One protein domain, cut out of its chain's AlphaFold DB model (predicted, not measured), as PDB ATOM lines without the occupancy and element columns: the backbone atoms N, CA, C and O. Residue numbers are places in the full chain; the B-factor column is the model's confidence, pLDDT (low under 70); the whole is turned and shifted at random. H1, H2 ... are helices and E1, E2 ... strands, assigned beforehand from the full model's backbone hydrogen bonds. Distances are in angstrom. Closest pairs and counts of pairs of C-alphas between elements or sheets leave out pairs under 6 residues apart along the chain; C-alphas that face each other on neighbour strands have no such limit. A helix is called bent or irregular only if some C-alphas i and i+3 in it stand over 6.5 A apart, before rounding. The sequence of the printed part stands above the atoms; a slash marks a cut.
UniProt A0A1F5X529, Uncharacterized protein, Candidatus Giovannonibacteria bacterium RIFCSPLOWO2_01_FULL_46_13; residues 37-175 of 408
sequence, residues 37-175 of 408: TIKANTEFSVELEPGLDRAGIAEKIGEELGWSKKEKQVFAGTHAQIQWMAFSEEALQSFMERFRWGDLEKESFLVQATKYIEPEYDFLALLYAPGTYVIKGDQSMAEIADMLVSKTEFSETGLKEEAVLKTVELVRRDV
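What this domain is: This is residues 37 to 175 of the 408 residues of an uncharacterized protein of Candidatus Giovannonibacteria bacterium RIFCSPLOWO2_01_FULL_46_13 (UniProt A0A1F5X529). A long, sharply bent helix, H2, links the two ends of a rod-shaped domain: at one end its arm H2a packs on H1 and H4, which lie beside a small sheet of E1 and E2, and at the other end its arm H2b meets H3, which in turn meets H5. Residues 112 to 130, with no named element, run back between the two ends. The printed part has 139 residues with five named helices and two named strands, in the order E1 H1 H2 H3 E2 H4 H5; the class is mostly helix, and the sheet is antiparallel. The whole is compact, with a radius of gyration of the C-alphas of 16.1 A, and spans 53 by 25 by 20 A.

Where its parts are: E1, residues 43 to 48, begins at C-alpha 43 at (3.595, 20.718, 24.620) and is 15.7 A long. H1 is residues 54 to 64, 15.8 A. H2, residues 69 to 99, was assigned as one helix by its hydrogen bonds but is bent: C-alphas 86 and 89 are 8.0 A apart. Its arms are H2a, residues 69 to 86, 25.9 A, and H2b, residues 89 to 99, 15.3 A, which ends at C-alpha 99 at (-30.866, 15.479, -2.031). H3 is residues 103 to 111, 12.3 A; E2 is residues 131 to 136, 16.5 A; H4 is residues 141 to 150, 14.1 A. H5, residues 161 to 173, is 18.3 A long and ends at C-alpha 173 at (-35.897, 28.697, -0.669).

How they stand to each other: The lines of H2a and H2b are about perpendicular, at 76 degrees. H2a touches H1, closest at the C-alphas of Ala 58 and Lys 72, 5.1 A, at a steep tilt of 54 degrees, opposite ways. H2a touches H4, closest at the C-alphas of His 79 and Ala 145, 4.9 A, at a steep tilt of 39 degrees, the same way. H1 and H4 are near each other. E1 and E2 are antiparallel at 153 degrees, with N 44 and O 135 at 2.8 A and N 133 and O 46 at 2.8 A, within hydrogen-bond range. The closest C-alphas of E1 and H1, Val 46 and Ile 61, are 6.3 A apart. H2b and H3 form a helical hairpin and only just touch, with 3 pairs of C-alphas within 8 A, the closest those of Met 96 and Lys 106, 7.2 A. H5 touches H3 with residues 171 to 172 alone, closest at the C-alphas of Ser 108 and Val 171, 5.5 A. Every O i to N i+4 pair is within hydrogen-bond range in H2a, H2b, H3, H4 and H5, and 6 of 7 are in H1.

The domain as a whole: The two C-alphas farthest apart, those of Lys 39 and Gly 102, are 52.9 A apart. The printed part has no cut. The link from H3 to E2, 19 residues, is long. Residues 37 to 41 are under 70 in pLDDT; the mean of the printed part is 94.0.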
ATOM      1  N   THR A  37       2.075  34.159  25.994       48.12
ATOM      2  CA  THR A  37       3.061  34.198  27.088       48.12
ATOM      3  C   THR A  37       3.597  32.803  27.428       48.12
ATOM      4  O   THR A  37       4.310  32.633  28.419       48.12
ATOM      5  N   ILE A  38       3.241  31.791  26.632       59.41
ATOM      6  CA  ILE A  38       3.650  30.406  26.818       59.41
ATOM      7  C   ILE A  38       5.038  30.237  26.200       59.41
ATOM      8  O   ILE A  38       5.304  30.668  25.081       59.41
ATOM      9  N   LYS A  39       5.961  29.634  26.953       53.91
ATOM     10  CA  LYS A  39       7.332  29.413  26.480       53.91
ATOM     11  C   LYS A  39       7.322  28.557  25.210       53.91
ATOM     12  O   LYS A  39       6.674  27.512  25.168       53.91
ATOM     13  N   ALA A  40       8.119  28.956  24.218       56.81
ATOM     14  CA  ALA A  40       8.449  28.100  23.083       56.81
ATOM     15  C   ALA A  40       8.962  26.737  23.598       56.81
ATOM     16  O   ALA A  40       9.803  26.701  24.503       56.81
ATOM     17  N   ASN A  41       8.450  25.639  23.027       63.25
ATOM     18  CA  ASN A  41       8.674  24.229  23.404       63.25
ATOM     19  C   ASN A  41       7.830  23.641  24.559       63.25
ATOM     20  O   ASN A  41       8.143  22.542  25.015       63.25
ATOM     21  N   THR A  42       6.774  24.301  25.045       83.38
ATOM     22  CA  THR A  42       5.772  23.619  25.893       83.38
ATOM     23  C   THR A  42       4.765  22.870  25.021       83.38
ATOM     24  O   THR A  42       4.168  23.468  24.127       83.38
ATOM     25  N   GLU A  43       4.588  21.573  25.277       91.38
ATOM     26  CA  GLU A  43       3.595  20.718  24.620       91.38
ATOM     27  C   GLU A  43       2.401  20.485  25.552       91.38
ATOM     28  O   GLU A  43       2.573  20.145  26.723       91.38
ATOM     29  N   PHE A  44       1.198  20.657  25.014       92.88
ATOM     30  CA  PHE A  44      -0.077  20.411  25.679       92.88
ATOM     31  C   PHE A  44      -0.735  19.204  25.026       92.88
ATOM     32  O   PHE A  44      -0.835  19.140  23.800       92.88
ATOM     33  N   SER A  45      -1.175  18.247  25.837       95.38
ATOM     34  CA  SER A  45      -1.892  17.064  25.368       95.38
ATOM     35  C   SER A  45      -3.383  17.278  25.591       95.38
ATOM     36  O   SER A  45      -3.851  17.186  26.721       95.38
ATOM     37  N   VAL A  46      -4.122  17.560  24.519       96.75
ATOM     38  CA  VAL A  46      -5.563  17.829  24.569       96.75
ATOM     39  C   VAL A  46      -6.323  16.610  24.064       96.75
ATOM     40  O   VAL A  46      -6.135  16.196  22.920       96.75
ATOM     41  N   GLU A  47      -7.190  16.043  24.900       97.50
ATOM     42  CA  GLU A  47      -8.095  14.962  24.497       97.50
ATOM     43  C   GLU A  47      -9.403  15.544  23.949       97.50
ATOM     44  O   GLU A  47     -10.106  16.288  24.643       97.50
ATOM     45  N   LEU A  48      -9.730  15.205  22.699       97.62
ATOM     46  CA  LEU A  48     -10.991  15.572  22.063       97.62
ATOM     47  C   LEU A  48     -11.890  14.341  21.954       97.62
ATOM     48  O   LEU A  48     -11.787  13.560  21.008       97.62
ATOM     49  N   GLU A  49     -12.793  14.200  22.921       95.88
ATOM     50  CA  GLU A  49     -13.805  13.138  22.944       95.88
ATOM     51  C   GLU A  49     -14.783  13.268  21.775       95.88
ATOM     52  O   GLU A  49     -14.999  14.395  21.342       95.88
ATOM     53  N   PRO A  50     -15.417  12.189  21.279       94.50
ATOM     54  CA  PRO A  50     -16.438  12.264  20.231       94.50
ATOM     55  C   PRO A  50     -17.652  13.136  20.602       94.50
ATOM     56  O   PRO A  50     -18.112  13.125  21.743       94.50
ATOM     57  N   GLY A  51     -18.229  13.825  19.613       92.44
ATOM     58  CA  GLY A  51     -19.470  14.600  19.761       92.44
ATOM     59  C   GLY A  51     -19.295  16.057  20.206       92.44
ATOM     60  O   GLY A  51     -20.293  16.729  20.459       92.44
ATOM     61  N   LEU A  52     -18.062  16.559  20.290       95.62
ATOM     62  CA  LEU A  52     -17.797  17.978  20.519       95.62
ATOM     63  C   LEU A  52     -18.124  18.786  19.259       95.62
ATOM     64  O   LEU A  52     -17.723  18.428  18.156       95.62
ATOM     65  N   ASP A  53     -18.818  19.906  19.430       93.81
ATOM     66  CA  ASP A  53     -18.954  20.911  18.380       93.81
ATOM     67  C   ASP A  53     -17.779  21.904  18.411       93.81
ATOM     68  O   ASP A  53     -16.865  21.803  19.237       93.81
ATOM     69  N   ARG A  54     -17.793  22.913  17.530       94.06
ATOM     70  CA  ARG A  54     -16.724  23.926  17.488       94.06
ATOM     71  C   ARG A  54     -16.487  24.617  18.823       94.06
ATOM     72  O   ARG A  54     -15.336  24.909  19.146       94.06
ATOM     73  N   ALA A  55     -17.553  24.907  19.566       95.06
ATOM     74  CA  ALA A  55     -17.442  25.565  20.857       95.06
ATOM     75  C   ALA A  55     -16.811  24.620  21.885       95.06
ATOM     76  O   ALA A  55     -15.911  25.040  22.605       95.06
ATOM     77  N   GLY A  56     -17.202  23.342  21.894       97.06
ATOM     78  CA  GLY A  56     -16.602  22.312  22.743       97.06
ATOM     79  C   GLY A  56     -15.114  22.082  22.459       97.06
ATOM     80  O   GLY A  56     -14.314  22.032  23.391       97.06
ATOM     81  N   ILE A  57     -14.720  22.014  21.182       97.75
ATOM     82  CA  ILE A  57     -13.307  21.892  20.784       97.75
ATOM     83  C   ILE A  57     -12.518  23.137  21.216       97.75
ATOM     84  O   ILE A  57     -11.437  23.019  21.794       97.75
ATOM     85  N   ALA A  58     -13.062  24.332  20.966       97.62
ATOM     86  CA  ALA A  58     -12.436  25.587  21.370       97.62
ATOM     87  C   ALA A  58     -12.303  25.711  22.893       97.62
ATOM     88  O   ALA A  58     -11.309  26.254  23.372       97.62
ATOM     89  N   GLU A  59     -13.278  25.200  23.648       98.00
ATOM     90  CA  GLU A  59     -13.236  25.164  25.108       98.00
ATOM     91  C   GLU A  59     -12.101  24.262  25.590       98.00
ATOM     92  O   GLU A  59     -11.234  24.742  26.313       98.00
ATOM     93  N   LYS A  60     -12.032  23.014  25.106       97.81
ATOM     94  CA  LYS A  60     -10.992  22.043  25.487       97.81
ATOM     95  C   LYS A  60      -9.579  22.532  25.202       97.81
ATOM     96  O   LYS A  60      -8.713  22.485  26.069       97.81
ATOM     97  N   ILE A  61      -9.349  23.022  23.988       96.75
ATOM     98  CA  ILE A  61      -8.045  23.555  23.583       96.75
ATOM     99  C   ILE A  61      -7.741  24.827  24.382       96.75
ATOM    100  O   ILE A  61      -6.655  24.982  24.935       96.75
ATOM    101  N   GLY A  62      -8.716  25.729  24.486       95.62
ATOM    102  CA  GLY A  62      -8.535  27.001  25.165       95.62
ATOM    103  C   GLY A  62      -8.313  26.888  26.673       95.62
ATOM    104  O   GLY A  62      -7.603  27.722  27.218       95.62
ATOM    105  N   GLU A  63      -8.882  25.893  27.356       94.88
ATOM    106  CA  GLU A  63      -8.607  25.625  28.776       94.88
ATOM    107  C   GLU A  63      -7.137  25.248  29.002       94.88
ATOM    108  O   GLU A  63      -6.483  25.848  29.855       94.88
ATOM    109  N   GLU A  64      -6.594  24.339  28.189       93.94
ATOM    110  CA  GLU A  64      -5.197  23.890  28.283       93.94
ATOM    111  C   GLU A  64      -4.197  25.004  27.930       93.94
ATOM    112  O   GLU A  64      -3.142  25.135  28.553       93.94
ATOM    113  N   LEU A  65      -4.544  25.856  26.960       91.81
ATOM    114  CA  LEU A  65      -3.700  26.963  26.490       91.81
ATOM    115  C   LEU A  65      -3.970  28.300  27.205       91.81
ATOM    116  O   LEU A  65      -3.345  29.308  26.876       91.81
ATOM    117  N   GLY A  66      -4.893  28.343  28.171       92.69
ATOM    118  CA  GLY A  66      -5.222  29.557  28.926       92.69
ATOM    119  C   GLY A  66      -5.886  30.671  28.102       92.69
ATOM    120  O   GLY A  66      -5.725  31.849  28.420       92.69
ATOM    121  N   TRP A  67      -6.620  30.325  27.044       94.88
ATOM    122  CA  TRP A  67      -7.334  31.276  26.193       94.88
ATOM    123  C   TRP A  67      -8.534  31.914  26.900       94.88
ATOM    124  O   TRP A  67      -9.353  31.258  27.551       94.88
ATOM    125  N   SER A  68      -8.707  33.213  26.675       96.31
ATOM    126  CA  SER A  68      -9.914  33.951  27.030       96.31
ATOM    127  C   SER A  68     -11.128  33.496  26.211       96.31
ATOM    128  O   SER A  68     -11.017  32.916  25.130       96.31
ATOM    129  N   LYS A  69     -12.333  33.854  26.670       96.25
ATOM    130  CA  LYS A  69     -13.583  33.596  25.930       96.25
ATOM    131  C   LYS A  69     -13.546  34.138  24.493       96.25
ATOM    132  O   LYS A  69     -14.052  33.489  23.582       96.25
ATOM    133  N   LYS A  70     -12.951  35.318  24.286       96.31
ATOM    134  CA  LYS A  70     -12.836  35.934  22.957       96.31
ATOM    135  C   LYS A  70     -11.890  35.136  22.058       96.31
ATOM    136  O   LYS A  70     -12.200  34.926  20.895       96.31
ATOM    137  N   GLU A  71     -10.771  34.667  22.594       96.31
ATOM    138  CA  GLU A  71      -9.811  33.837  21.858       96.31
ATOM    139  C   GLU A  71     -10.413  32.489  21.451       96.31
ATOM    140  O   GLU A  71     -10.266  32.086  20.301       96.31
ATOM    141  N   LYS A  72     -11.196  31.853  22.331       97.56
ATOM    142  CA  LYS A  72     -11.958  30.638  21.999       97.56
ATOM    143  C   LYS A  72     -12.949  30.875  20.852       97.56
ATOM    144  O   LYS A  72     -13.041  30.062  19.937       97.56
ATOM    145  N   GLN A  73     -13.648  32.014  20.852       95.56
ATOM    146  CA  GLN A  73     -14.546  32.398  19.753       95.56
ATOM    147  C   GLN A  73     -13.797  32.635  18.436       95.56
ATOM    148  O   GLN A  73     -14.250  32.180  17.386       95.56
ATOM    149  N   VAL A  74     -12.648  33.319  18.485       96.00
ATOM    150  CA  VAL A  74     -11.798  33.537  17.306       96.00
ATOM    151  C   VAL A  74     -11.328  32.198  16.744       96.00
ATOM    152  O   VAL A  74     -11.493  31.959  15.550       96.00
ATOM    153  N   PHE A  75     -10.833  31.300  17.596       97.38
ATOM    154  CA  PHE A  75     -10.409  29.969  17.180       97.38
ATOM    155  C   PHE A  75     -11.551  29.159  16.554       97.38
ATOM    156  O   PHE A  75     -11.354  28.572  15.494       97.38
ATOM    157  N   ALA A  76     -12.751  29.165  17.147       97.06
ATOM    158  CA  ALA A  76     -13.913  28.480  16.576       97.06
ATOM    159  C   ALA A  76     -14.232  28.980  15.153       97.06
ATOM    160  O   ALA A  76     -14.453  28.169  14.254       97.06
ATOM    161  N   GLY A  77     -14.177  30.298  14.926       95.75
ATOM    162  CA  GLY A  77     -14.351  30.892  13.597       95.75
ATOM    163  C   GLY A  77     -13.220  30.544  12.623       95.75
ATOM    164  O   GLY A  77     -13.481  30.197  11.471       95.75
ATOM    165  N   THR A  78     -11.963  30.572  13.078       96.56
ATOM    166  CA  THR A  78     -10.803  30.151  12.272       96.56
ATOM    167  C   THR A  78     -10.908  28.681  11.868       96.56
ATOM    168  O   THR A  78     -10.702  28.348  10.701       96.56
ATOM    169  N   HIS A  79     -11.290  27.806  12.801       97.75
ATOM    170  CA  HIS A  79     -11.531  26.394  12.527       97.75
ATOM    171  C   HIS A  79     -12.642  26.210  11.484       97.75
ATOM    172  O   HIS A  79     -12.454  25.440  10.547       97.75
ATOM    173  N   ALA A  80     -13.742  26.967  11.582       97.19
ATOM    174  CA  ALA A  80     -14.829  26.932  10.601       97.19
ATOM    175  C   ALA A  80     -14.377  27.267   9.186       97.19
ATOM    176  O   ALA A  80     -14.668  26.528   8.247       97.19
ATOM    177  N   GLN A  81     -13.612  28.343   9.036       96.19
ATOM    178  CA  GLN A  81     -13.126  28.784   7.732       96.19
ATOM    179  C   GLN A  81     -12.166  27.769   7.103       96.19
ATOM    180  O   GLN A  81     -12.345  27.396   5.943       96.19
ATOM    181  N   ILE A  82     -11.173  27.295   7.862       97.56
ATOM    182  CA  ILE A  82     -10.187  26.329   7.356       97.56
ATOM    183  C   ILE A  82     -10.871  25.011   6.990       97.56
ATOM    184  O   ILE A  82     -10.583  24.430   5.943       97.56
ATOM    185  N   GLN A  83     -11.820  24.567   7.813       97.19
ATOM    186  CA  GLN A  83     -12.564  23.346   7.557       97.19
ATOM    187  C   GLN A  83     -13.471  23.457   6.329       97.19
ATOM    188  O   GLN A  83     -13.470  22.559   5.488       97.19
ATOM    189  N   TRP A  84     -14.204  24.565   6.189       97.44
ATOM    190  CA  TRP A  84     -15.012  24.837   5.003       97.44
ATOM    191  C   TRP A  84     -14.160  24.784   3.731       97.44
ATOM    192  O   TRP A  84     -14.485  24.066   2.791       97.44
ATOM    193  N   MET A  85     -13.002  25.450   3.732       96.31
ATOM    194  CA  MET A  85     -12.070  25.425   2.600       96.31
ATOM    195  C   MET A  85     -11.546  24.023   2.264       96.31
ATOM    196  O   MET A  85     -11.128  23.789   1.125       96.31
ATOM    197  N   ALA A  86     -11.482  23.124   3.247       97.19
ATOM    198  CA  ALA A  86     -10.986  21.768   3.067       97.19
ATOM    199  C   ALA A  86     -12.040  20.813   2.498       97.19
ATOM    200  O   ALA A  86     -11.652  19.922   1.747       97.19
ATOM    201  N   PHE A  87     -13.318  21.011   2.840       97.94
ATOM    202  CA  PHE A  87     -14.383  20.034   2.590       97.94
ATOM    203  C   PHE A  87     -15.577  20.562   1.784       97.94
ATOM    204  O   PHE A  87     -16.547  19.833   1.607       97.94
ATOM    205  N   SER A  88     -15.562  21.808   1.298       97.12
ATOM    206  CA  SER A  88     -16.706  22.388   0.575       97.12
ATOM    207  C   SER A  88     -17.070  21.637  -0.711       97.12
ATOM    208  O   SER A  88     -18.243  21.580  -1.069       97.12
ATOM    209  N   GLU A  89     -16.083  21.080  -1.423       97.44
ATOM    210  CA  GLU A  89     -16.321  20.316  -2.657       97.44
ATOM    211  C   GLU A  89     -16.976  18.967  -2.343       97.44
ATOM    212  O   GLU A  89     -17.993  18.620  -2.941       97.44
ATOM    213  N   GLU A  90     -16.433  18.246  -1.361       98.31
ATOM    214  CA  GLU A  90     -16.981  16.985  -0.870       98.31
ATOM    215  C   GLU A  90     -18.392  17.178  -0.274       98.31
ATOM    216  O   GLU A  90     -19.294  16.385  -0.548       98.31
ATOM    217  N   ALA A  91     -18.618  18.274   0.460       97.75
ATOM    218  CA  ALA A  91     -19.932  18.650   0.975       97.75
ATOM    219  C   ALA A  91     -20.935  18.932  -0.148       97.75
ATOM    220  O   ALA A  91     -22.036  18.389  -0.127       97.75
ATOM    221  N   LEU A  92     -20.561  19.737  -1.149       98.06
ATOM    222  CA  LEU A  92     -21.434  20.008  -2.289       98.06
ATOM    223  C   LEU A  92     -21.803  18.711  -3.017       98.06
ATOM    224  O   LEU A  92     -22.979  18.484  -3.286       98.06
ATOM    225  N   GLN A  93     -20.824  17.848  -3.301       97.94
ATOM    226  CA  GLN A  93     -21.078  16.572  -3.967       97.94
ATOM    227  C   GLN A  93     -22.032  15.689  -3.150       97.94
ATOM    228  O   GLN A  93     -23.012  15.182  -3.695       97.94
ATOM    229  N   SER A  94     -21.792  15.573  -1.842       97.38
ATOM    230  CA  SER A  94     -22.666  14.837  -0.926       97.38
ATOM    231  C   SER A  94     -24.099  15.369  -0.958       97.38
ATOM    232  O   SER A  94     -25.036  14.595  -1.128       97.38
ATOM    233  N   PHE A  95     -24.303  16.688  -0.874       97.94
ATOM    234  CA  PHE A  95     -25.647  17.270  -0.919       97.94
ATOM    235  C   PHE A  95     -26.311  17.073  -2.286       97.94
ATOM    236  O   PHE A  95     -27.503  16.758  -2.342       97.94
ATOM    237  N   MET A  96     -25.550  17.193  -3.379       97.69
ATOM    238  CA  MET A  96     -26.055  16.929  -4.725       97.69
ATOM    239  C   MET A  96     -26.588  15.508  -4.874       97.69
ATOM    240  O   MET A  96     -27.697  15.315  -5.372       97.69
ATOM    241  N   GLU A  97     -25.840  14.521  -4.391       97.31
ATOM    242  CA  GLU A  97     -26.230  13.114  -4.446       97.31
ATOM    243  C   GLU A  97     -27.373  12.806  -3.466       97.31
ATOM    244  O   GLU A  97     -28.413  12.265  -3.860       97.31
ATOM    245  N   ARG A  98     -27.221  13.209  -2.198       96.44
ATOM    246  CA  ARG A  98     -28.155  12.920  -1.099       96.44
ATOM    247  C   ARG A  98     -29.540  13.518  -1.331       96.44
ATOM    248  O   ARG A  98     -30.541  12.855  -1.059       96.44
ATOM    249  N   PHE A  99     -29.609  14.750  -1.832       95.94
ATOM    250  CA  PHE A  99     -30.866  15.479  -2.031       95.94
ATOM    251  C   PHE A  99     -31.302  15.560  -3.494       95.94
ATOM    252  O   PHE A  99     -32.324  16.182  -3.782       95.94
ATOM    253  N   ARG A 100     -30.565  14.905  -4.405       95.38
ATOM    254  CA  ARG A 100     -30.820  14.914  -5.856       95.38
ATOM    255  C   ARG A 100     -30.928  16.334  -6.415       95.38
ATOM    256  O   ARG A 100     -31.835  16.632  -7.189       95.38
ATOM    257  N   TRP A 101     -30.041  17.215  -5.970       95.12
ATOM    258  CA  TRP A 101     -30.022  18.602  -6.421       95.12
ATOM    259  C   TRP A 101     -29.580  18.715  -7.875       95.12
ATOM    260  O   TRP A 101     -28.675  18.001  -8.317       95.12
ATOM    261  N   GLY A 102     -30.215  19.638  -8.596       92.62
ATOM    262  CA  GLY A 102     -29.804  20.030  -9.935       92.62
ATOM    263  C   GLY A 102     -28.813  21.192  -9.909       92.62
ATOM    264  O   GLY A 102     -28.281  21.579  -8.865       92.62
ATOM    265  N   ASP A 103     -28.587  21.779 -11.082       93.12
ATOM    266  CA  ASP A 103     -27.665  22.906 -11.233       93.12
ATOM    267  C   ASP A 103     -28.121  24.159 -10.469       93.12
ATOM    268  O   ASP A 103     -27.280  24.875  -9.934       93.12
ATOM    269  N   LEU A 104     -29.432  24.390 -10.326       93.25
ATOM    270  CA  LEU A 104     -29.936  25.563  -9.607       93.25
ATOM    271  C   LEU A 104     -29.648  25.501  -8.102       93.25
ATOM    272  O   LEU A 104     -29.145  26.465  -7.526       93.25
ATOM    273  N   GLU A 105     -29.929  24.375  -7.442       96.62
ATOM    274  CA  GLU A 105     -29.567  24.206  -6.033       96.62
ATOM    275  C   GLU A 105     -28.049  24.224  -5.829       96.62
ATOM    276  O   GLU A 105     -27.576  24.767  -4.831       96.62
ATOM    277  N   LYS A 106     -27.269  23.699  -6.782       96.38
ATOM    278  CA  LYS A 106     -25.806  23.816  -6.763       96.38
ATOM    279  C   LYS A 106     -25.352  25.278  -6.807       96.38
ATOM    280  O   LYS A 106     -24.488  25.662  -6.019       96.38
ATOM    281  N   GLU A 107     -25.898  26.087  -7.710       95.00
ATOM    282  CA  GLU A 107     -25.579  27.516  -7.801       95.00
ATOM    283  C   GLU A 107     -25.978  28.260  -6.525       95.00
ATOM    284  O   GLU A 107     -25.152  28.974  -5.951       95.00
ATOM    285  N   SER A 108     -27.193  28.019  -6.027       95.12
ATOM    286  CA  SER A 108     -27.676  28.578  -4.761       95.12
ATOM    287  C   SER A 108     -26.763  28.201  -3.587       95.12
ATOM    288  O   SER A 108     -26.352  29.070  -2.815       95.12
ATOM    289  N   PHE A 109     -26.327  26.938  -3.505       96.94
ATOM    290  CA  PHE A 109     -25.383  26.494  -2.481       96.94
ATOM    291  C   PHE A 109     -24.053  27.253  -2.551       96.94
ATOM    292  O   PHE A 109     -23.535  27.725  -1.540       96.94
ATOM    293  N   LEU A 110     -23.496  27.431  -3.750       95.56
ATOM    294  CA  LEU A 110     -22.234  28.153  -3.926       95.56
ATOM    295  C   LEU A 110     -22.347  29.640  -3.556       95.56
ATOM    296  O   LEU A 110     -21.419  30.186  -2.954       95.56
ATOM    297  N   VAL A 111     -23.468  30.291  -3.872       93.88
ATOM    298  CA  VAL A 111     -23.724  31.698  -3.510       93.88
ATOM    299  C   VAL A 111     -23.830  31.873  -1.993       93.88
ATOM    300  O   VAL A 111     -23.337  32.861  -1.445       93.88
ATOM    301  N   GLN A 112     -24.394  30.887  -1.298       94.19
ATOM    302  CA  GLN A 112     -24.586  30.908   0.152       94.19
ATOM    303  C   GLN A 112     -23.358  30.444   0.956       94.19
ATOM    304  O   GLN A 112     -23.434  30.329   2.177       94.19
ATOM    305  N   ALA A 113     -22.195  30.237   0.325       92.81
ATOM    306  CA  ALA A 113     -21.014  29.637   0.959       92.81
ATOM    307  C   ALA A 113     -20.569  30.303   2.279       92.81
ATOM    308  O   ALA A 113     -20.054  29.634   3.174       92.81
ATOM    309  N   THR A 114     -20.768  31.617   2.424       92.50
ATOM    310  CA  THR A 114     -20.417  32.346   3.659       92.50
ATOM    311  C   THR A 114     -21.335  32.022   4.839       92.50
ATOM    312  O   THR A 114     -20.920  32.182   5.984       92.50
ATOM    313  N   LYS A 115     -22.550  31.521   4.585       94.62
ATOM    314  CA  LYS A 115     -23.508  31.121   5.620       94.62
ATOM    315  C   LYS A 115     -23.116  29.836   6.323       94.62
ATOM    316  O   LYS A 115     -23.352  29.720   7.518       94.62
ATOM    317  N   TYR A 116     -22.454  28.911   5.637       95.56
ATOM    318  CA  TYR A 116     -22.161  27.572   6.166       95.56
ATOM    319  C   TYR A 116     -21.077  27.526   7.247       95.56
ATOM    320  O   TYR A 116     -20.783  26.461   7.774       95.56
ATOM    321  N   ILE A 117     -20.492  28.673   7.599       94.12
ATOM    322  CA  ILE A 117     -19.618  28.822   8.770       94.12
ATOM    323  C   ILE A 117     -20.319  29.524   9.945       94.12
ATOM    324  O   ILE A 117     -19.734  29.651  11.021       94.12
ATOM    325  N   GLU A 118     -21.554  30.002   9.758       94.19
ATOM    326  CA  GLU A 118     -22.382  30.533  10.841       94.19
ATOM    327  C   GLU A 118     -22.947  29.363  11.671       94.19
ATOM    328  O   GLU A 118     -23.368  28.360  11.091       94.19
ATOM    329  N   PRO A 119     -23.031  29.468  13.015       92.00
ATOM    330  CA  PRO A 119     -23.412  28.345  13.887       92.00
ATOM    331  C   PRO A 119     -24.738  27.652  13.541       92.00
ATOM    332  O   PRO A 119     -24.938  26.484  13.871       92.00
ATOM    333  N   GLU A 120     -25.653  28.386  12.908       94.81
ATOM    334  CA  GLU A 120     -26.954  27.890  12.472       94.81
ATOM    335  C   GLU A 120     -26.869  26.924  11.279       94.81
ATOM    336  O   GLU A 120     -27.624  25.954  11.232       94.81
ATOM    337  N   TYR A 121     -25.945  27.163  10.346       96.62
ATOM    338  CA  TYR A 121     -25.806  26.402   9.097       96.62
ATOM    339  C   TYR A 121     -24.525  25.566   9.043       96.62
ATOM    340  O   TYR A 121     -24.275  24.882   8.057       96.62
ATOM    341  N   ASP A 122     -23.709  25.605  10.093       96.62
ATOM    342  CA  ASP A 122     -22.443  24.889  10.175       96.62
ATOM    343  C   ASP A 122     -22.644  23.383  10.381       96.62
ATOM    344  O   ASP A 122     -22.536  22.826  11.477       96.62
ATOM    345  N   PHE A 123     -22.951  22.705   9.277       97.81
ATOM    346  CA  PHE A 123     -23.116  21.257   9.222       97.81
ATOM    347  C   PHE A 123     -21.797  20.493   9.386       97.81
ATOM    348  O   PHE A 123     -21.826  19.292   9.644       97.81
ATOM    349  N   LEU A 124     -20.646  21.169   9.296       97.56
ATOM    350  CA  LEU A 124     -19.323  20.584   9.537       97.56
ATOM    351  C   LEU A 124     -18.899  20.667  11.012       97.56
ATOM    352  O   LEU A 124     -17.846  20.141  11.363       97.56
ATOM    353  N   ALA A 125     -19.700  21.286  11.888       96.44
ATOM    354  CA  ALA A 125     -19.332  21.563  13.278       96.44
ATOM    355  C   ALA A 125     -18.922  20.331  14.105       96.44
ATOM    356  O   ALA A 125     -18.165  20.484  15.059       96.44
ATOM    357  N   LEU A 126     -19.438  19.145  13.762       96.12
ATOM    358  CA  LEU A 126     -19.152  17.870  14.438       96.12
ATOM    359  C   LEU A 126     -18.112  17.015  13.701       96.12
ATOM    360  O   LEU A 126     -17.728  15.951  14.185       96.12
ATOM    361  N   LEU A 127     -17.654  17.462  12.532       95.31
ATOM    362  CA  LEU A 127     -16.725  16.713  11.707       95.31
ATOM    363  C   LEU A 127     -15.296  16.969  12.202       95.31
ATOM    364  O   LEU A 127     -14.700  17.995  11.910       95.31
ATOM    365  N   TYR A 128     -14.728  16.048  12.963       95.25
ATOM    366  CA  TYR A 128     -13.308  16.047  13.326       95.25
ATOM    367  C   TYR A 128     -12.888  14.621  13.676       95.25
ATOM    368  O   TYR A 128     -13.741  13.768  13.920       95.25
ATOM    369  N   ALA A 129     -11.586  14.345  13.707       96.19
ATOM    370  CA  ALA A 129     -11.077  13.082  14.237       96.19
ATOM    371  C   ALA A 129     -10.959  13.153  15.776       96.19
ATOM    372  O   ALA A 129     -10.153  13.946  16.271       96.19
ATOM    373  N   PRO A 130     -11.710  12.353  16.556       96.19
ATOM    374  CA  PRO A 130     -11.525  12.289  18.003       96.19
ATOM    375  C   PRO A 130     -10.161  11.703  18.383       96.19
ATOM    376  O   PRO A 130      -9.554  10.954  17.611       96.19
ATOM    377  N   GLY A 131      -9.704  12.021  19.590       96.94
ATOM    378  CA  GLY A 131      -8.470  11.497  20.166       96.94
ATOM    379  C   GLY A 131      -7.539  12.579  20.702       96.94
ATOM    380  O   GLY A 131      -7.900  13.753  20.823       96.94
ATOM    381  N   THR A 132      -6.304  12.171  20.983       97.19
ATOM    382  CA  THR A 132      -5.294  13.034  21.595       97.19
ATOM    383  C   THR A 132      -4.555  13.899  20.567       97.19
ATOM    384  O   THR A 132      -3.984  13.409  19.583       97.19
ATOM    385  N   TYR A 133      -4.486  15.199  20.841       96.81
ATOM    386  CA  TYR A 133      -3.742  16.187  20.067       96.81
ATOM    387  C   TYR A 133      -2.613  16.779  20.900       96.81
ATOM    388  O   TYR A 133      -2.838  17.282  21.996       96.81
ATOM    389  N   VAL A 134      -1.399  16.751  20.354       95.88
ATOM    390  CA  VAL A 134      -0.244  17.427  20.949       95.88
ATOM    391  C   VAL A 134      -0.113  18.797  20.298       95.88
ATOM    392  O   VAL A 134       0.154  18.886  19.098       95.88
ATOM    393  N   ILE A 135      -0.324  19.850  21.084       95.06
ATOM    394  CA  ILE A 135      -0.295  21.246  20.643       95.06
ATOM    395  C   ILE A 135       0.908  21.934  21.276       95.06
ATOM    396  O   ILE A 135       1.117  21.842  22.484       95.06
ATOM    397  N   LYS A 136       1.704  22.648  20.481       90.31
ATOM    398  CA  LYS A 136       2.807  23.460  21.003       90.31
ATOM    399  C   LYS A 136       2.303  24.850  21.372       90.31
ATOM    400  O   LYS A 136       1.514  25.440  20.640       90.31
ATOM    401  N   GLY A 137       2.787  25.391  22.488       83.81
ATOM    402  CA  GLY A 137       2.355  26.689  23.019       83.81
ATOM    403  C   GLY A 137       2.631  27.905  22.123       83.81
ATOM    404  O   GLY A 137       2.096  28.984  22.379       83.81
ATOM    405  N   ASP A 138       3.458  27.744  21.089       84.81
ATOM    406  CA  ASP A 138       3.783  28.757  20.083       84.81
ATOM    407  C   ASP A 138       2.987  28.611  18.774       84.81
ATOM    408  O   ASP A 138       3.093  29.484  17.913       84.81
ATOM    409  N   GLN A 139       2.165  27.561  18.618       91.62
ATOM    410  CA  GLN A 139       1.288  27.425  17.454       91.62
ATOM    411  C   GLN A 139       0.186  28.484  17.470       91.62
ATOM    412  O   GLN A 139      -0.501  28.712  18.469       91.62
ATOM    413  N   SER A 140      -0.033  29.096  16.314       94.44
ATOM    414  CA  SER A 140      -1.172  29.969  16.069       94.44
ATOM    415  C   SER A 140      -2.487  29.184  16.033       94.44
ATOM    416  O   SER A 140      -2.533  28.001  15.698       94.44
ATOM    417  N   MET A 141      -3.600  29.875  16.291       95.88
ATOM    418  CA  MET A 141      -4.951  29.315  16.153       95.88
ATOM    419  C   MET A 141      -5.201  28.686  14.774       95.88
ATOM    420  O   MET A 141      -5.868  27.660  14.681       95.88
ATOM    421  N   ALA A 142      -4.639  29.276  13.714       95.81
ATOM    422  CA  ALA A 142      -4.743  28.754  12.356       95.81
ATOM    423  C   ALA A 142      -3.959  27.446  12.176       95.81
ATOM    424  O   ALA A 142      -4.481  26.514  11.574       95.81
ATOM    425  N   GLU A 143      -2.750  27.339  12.734       97.44
ATOM    426  CA  GLU A 143      -1.958  26.100  12.695       97.44
ATOM    427  C   GLU A 143      -2.607  24.979  13.513       97.44
ATOM    428  O   GLU A 143      -2.582  23.820  13.102       97.44
ATOM    429  N   ILE A 144      -3.226  25.313  14.649       97.44
ATOM    430  CA  ILE A 144      -3.980  24.344  15.451       97.44
ATOM    431  C   ILE A 144      -5.209  23.858  14.673       97.44
ATOM    432  O   ILE A 144      -5.451  22.656  14.592       97.44
ATOM    433  N   ALA A 145      -5.966  24.767  14.057       97.62
ATOM    434  CA  ALA A 145      -7.123  24.415  13.238       97.62
ATOM    435  C   ALA A 145      -6.740  23.594  11.991       97.62
ATOM    436  O   ALA A 145      -7.402  22.602  11.694       97.62
ATOM    437  N   ASP A 146      -5.656  23.945  11.296       97.75
ATOM    438  CA  ASP A 146      -5.130  23.168  10.164       97.75
ATOM    439  C   ASP A 146      -4.691  21.759  10.596       97.75
ATOM    440  O   ASP A 146      -4.986  20.769   9.925       97.75
ATOM    441  N   MET A 147      -4.080  21.625  11.777       97.62
ATOM    442  CA  MET A 147      -3.767  20.319  12.360       97.62
ATOM    443  C   MET A 147      -5.027  19.478  12.624       97.62
ATOM    444  O   MET A 147      -5.020  18.286  12.318       97.62
ATOM    445  N   LEU A 148      -6.103  20.061  13.166       97.56
ATOM    446  CA  LEU A 148      -7.377  19.350  13.359       97.56
ATOM    447  C   LEU A 148      -7.950  18.879  12.014       97.56
ATOM    448  O   LEU A 148      -8.266  17.701  11.832       97.56
ATOM    449  N   VAL A 149      -8.033  19.790  11.046       97.25
ATOM    450  CA  VAL A 149      -8.626  19.527   9.729       97.25
ATOM    451  C   VAL A 149      -7.803  18.513   8.934       97.25
ATOM    452  O   VAL A 149      -8.372  17.620   8.317       97.25
ATOM    453  N   SER A 150      -6.472  18.578   8.991       97.25
ATOM    454  CA  SER A 150      -5.585  17.651   8.270       97.25
ATOM    455  C   SER A 150      -5.650  16.203   8.770       97.25
ATOM    456  O   SER A 150      -5.307  15.289   8.017       97.25
ATOM    457  N   LYS A 151      -6.107  15.979  10.009       96.88
ATOM    458  CA  LYS A 151      -6.402  14.641  10.551       96.88
ATOM    459  C   LYS A 151      -7.845  14.192  10.323       96.88
ATOM    460  O   LYS A 151      -8.165  13.042  10.603       96.88
ATOM    461  N   THR A 152      -8.706  15.085   9.850       96.25
ATOM    462  CA  THR A 152     -10.133  14.829   9.664       96.25
ATOM    463  C   THR A 152     -10.398  14.333   8.246       96.25
ATOM    464  O   THR A 152      -9.859  14.864   7.277       96.25
ATOM    465  N   GLU A 153     -11.255  13.323   8.111       95.88
ATOM    466  CA  GLU A 153     -11.782  12.887   6.817       95.88
ATOM    467  C   GLU A 153     -13.250  13.289   6.697       95.88
ATOM    468  O   GLU A 153     -13.991  13.251   7.680       95.88
ATOM    469  N   PHE A 154     -13.674  13.686   5.496       96.69
ATOM    470  CA  PHE A 154     -15.080  13.972   5.242       96.69
ATOM    471  C   PHE A 154     -15.911  12.692   5.366       96.69
ATOM    472  O   PHE A 154     -15.581  11.671   4.764       96.69
ATOM    473  N   SER A 155     -17.001  12.764   6.128       94.12
ATOM    474  CA  SER A 155     -17.967  11.681   6.280       94.12
ATOM    475  C   SER A 155     -19.363  12.259   6.452       94.12
ATOM    476  O   SER A 155     -19.582  13.097   7.328       94.12
ATOM    477  N   GLU A 156     -20.323  11.761   5.673       90.50
ATOM    478  CA  GLU A 156     -21.724  12.186   5.766       90.50
ATOM    479  C   GLU A 156     -22.329  11.898   7.144       90.50
ATOM    480  O   GLU A 156     -23.116  12.684   7.663       90.50
ATOM    481  N   THR A 157     -21.918  10.797   7.778       89.56
ATOM    482  CA  THR A 157     -22.383  10.424   9.123       89.56
ATOM    483  C   THR A 157     -21.843  11.338  10.223       89.56
ATOM    484  O   THR A 157     -22.362  11.315  11.335       89.56
ATOM    485  N   GLY A 158     -20.803  12.125   9.923       89.94
ATOM    486  CA  GLY A 158     -20.219  13.111  10.832       89.94
ATOM    487  C   GLY A 158     -20.835  14.505  10.705       89.94
ATOM    488  O   GLY A 158     -20.415  15.414  11.421       89.94
ATOM    489  N   LEU A 159     -21.797  14.703   9.798       95.88
ATOM    490  CA  LEU A 159     -22.447  15.998   9.618       95.88
ATOM    491  C   LEU A 159     -23.445  16.283  10.745       95.88
ATOM    492  O   LEU A 159     -24.174  15.408  11.214       95.88
ATOM    493  N   LYS A 160     -23.520  17.552  11.157       96.06
ATOM    494  CA  LYS A 160     -24.527  18.024  12.111       96.06
ATOM    495  C   LYS A 160     -25.884  18.126  11.413       96.06
ATOM    496  O   LYS A 160     -26.182  19.121  10.757       96.06
ATOM    497  N   GLU A 161     -26.711  17.104  11.593       95.56
ATOM    498  CA  GLU A 161     -27.952  16.907  10.835       95.56
ATOM    499  C   GLU A 161     -28.955  18.075  10.929       95.56
ATOM    500  O   GLU A 161     -29.568  18.443   9.932       95.56
ATOM    501  N   GLU A 162     -29.083  18.735  12.085       96.69
ATOM    502  CA  GLU A 162     -29.928  19.938  12.218       96.69
ATOM    503  C   GLU A 162     -29.491  21.058  11.255       96.69
ATOM    504  O   GLU A 162     -30.317  21.669  10.577       96.69
ATOM    505  N   ALA A 163     -28.181  21.299  11.155       97.44
ATOM    506  CA  ALA A 163     -27.618  22.316  10.272       97.44
ATOM    507  C   ALA A 163     -27.661  21.889   8.794       97.44
ATOM    508  O   ALA A 163     -27.791  22.744   7.916       97.44
ATOM    509  N   VAL A 164     -27.625  20.579   8.508       97.88
ATOM    510  CA  VAL A 164     -27.894  20.043   7.161       97.88
ATOM    511  C   VAL A 164     -29.306  20.428   6.724       97.88
ATOM    512  O   VAL A 164     -29.467  21.002   5.651       97.88
ATOM    513  N   LEU A 165     -30.322  20.180   7.557       96.88
ATOM    514  CA  LEU A 165     -31.714  20.505   7.222       96.88
ATOM    515  C   LEU A 165     -31.910  22.007   6.983       96.88
ATOM    516  O   LEU A 165     -32.507  22.387   5.976       96.88
ATOM    517  N   LYS A 166     -31.339  22.860   7.842       97.06
ATOM    518  CA  LYS A 166     -31.381  24.320   7.653       97.06
ATOM    519  C   LYS A 166     -30.659  24.780   6.389       97.06
ATOM    520  O   LYS A 166     -31.115  25.705   5.726       97.06
ATOM    521  N   THR A 167     -29.550  24.132   6.039       96.44
ATOM    522  CA  THR A 167     -28.826  24.400   4.788       96.44
ATOM    523  C   THR A 167     -29.662  24.021   3.576       96.44
ATOM    524  O   THR A 167     -29.737  24.792   2.623       96.44
ATOM    525  N   VAL A 168     -30.328  22.865   3.615       96.50
ATOM    526  CA  VAL A 168     -31.215  22.431   2.533       96.50
ATOM    527  C   VAL A 168     -32.386  23.393   2.368       96.50
ATOM    528  O   VAL A 168     -32.693  23.778   1.243       96.50
ATOM    529  N   GLU A 169     -33.008  23.814   3.467       94.94
ATOM    530  CA  GLU A 169     -34.079  24.811   3.444       94.94
ATOM    531  C   GLU A 169     -33.592  26.140   2.851       94.94
ATOM    532  O   GLU A 169     -34.214  26.650   1.923       94.94
ATOM    533  N   LEU A 170     -32.449  26.656   3.319       94.69
ATOM    534  CA  LEU A 170     -31.850  27.894   2.814       94.69
ATOM    535  C   LEU A 170     -31.617  27.832   1.301       94.69
ATOM    536  O   LEU A 170     -32.052  28.723   0.577       94.69
ATOM    537  N   VAL A 171     -30.973  26.765   0.822       95.69
ATOM    538  CA  VAL A 171     -30.661  26.594  -0.604       95.69
ATOM    539  C   VAL A 171     -31.931  26.527  -1.438       95.69
ATOM    540  O   VAL A 171     -32.043  27.226  -2.443       95.69
ATOM    541  N   ARG A 172     -32.902  25.705  -1.028       94.69
ATOM    542  CA  ARG A 172     -34.128  25.473  -1.804       94.69
ATOM    543  C   ARG A 172     -35.064  26.676  -1.818       94.69
ATOM    544  O   ARG A 172     -35.760  26.874  -2.809       94.69
ATOM    545  N   ARG A 173     -35.069  27.486  -0.757       92.38
ATOM    546  CA  ARG A 173     -35.897  28.697  -0.669       92.38
ATOM    547  C   ARG A 173     -35.470  29.786  -1.652       92.38
ATOM    548  O   ARG A 173     -36.303  30.592  -2.058       92.38
ATOM    549  N   ASP A 174     -34.197  29.809  -2.030       88.69
ATOM    550  CA  ASP A 174     -33.647  30.823  -2.934       88.69
ATOM    551  C   ASP A 174     -33.587  30.350  -4.393       88.69
ATOM    552  O   ASP A 174     -33.216  31.110  -5.284       88.69
ATOM    553  N   VAL A 175     -33.977  29.100  -4.656       94.69
ATOM    554  CA  VAL A 175     -34.010  28.540  -6.007       94.69
ATOM    555  C   VAL A 175     -35.378  28.763  -6.628       94.69
ATOM    556  O   VAL A 175     -36.370  28.109  -6.288       94.69
TER     557      VAL A 175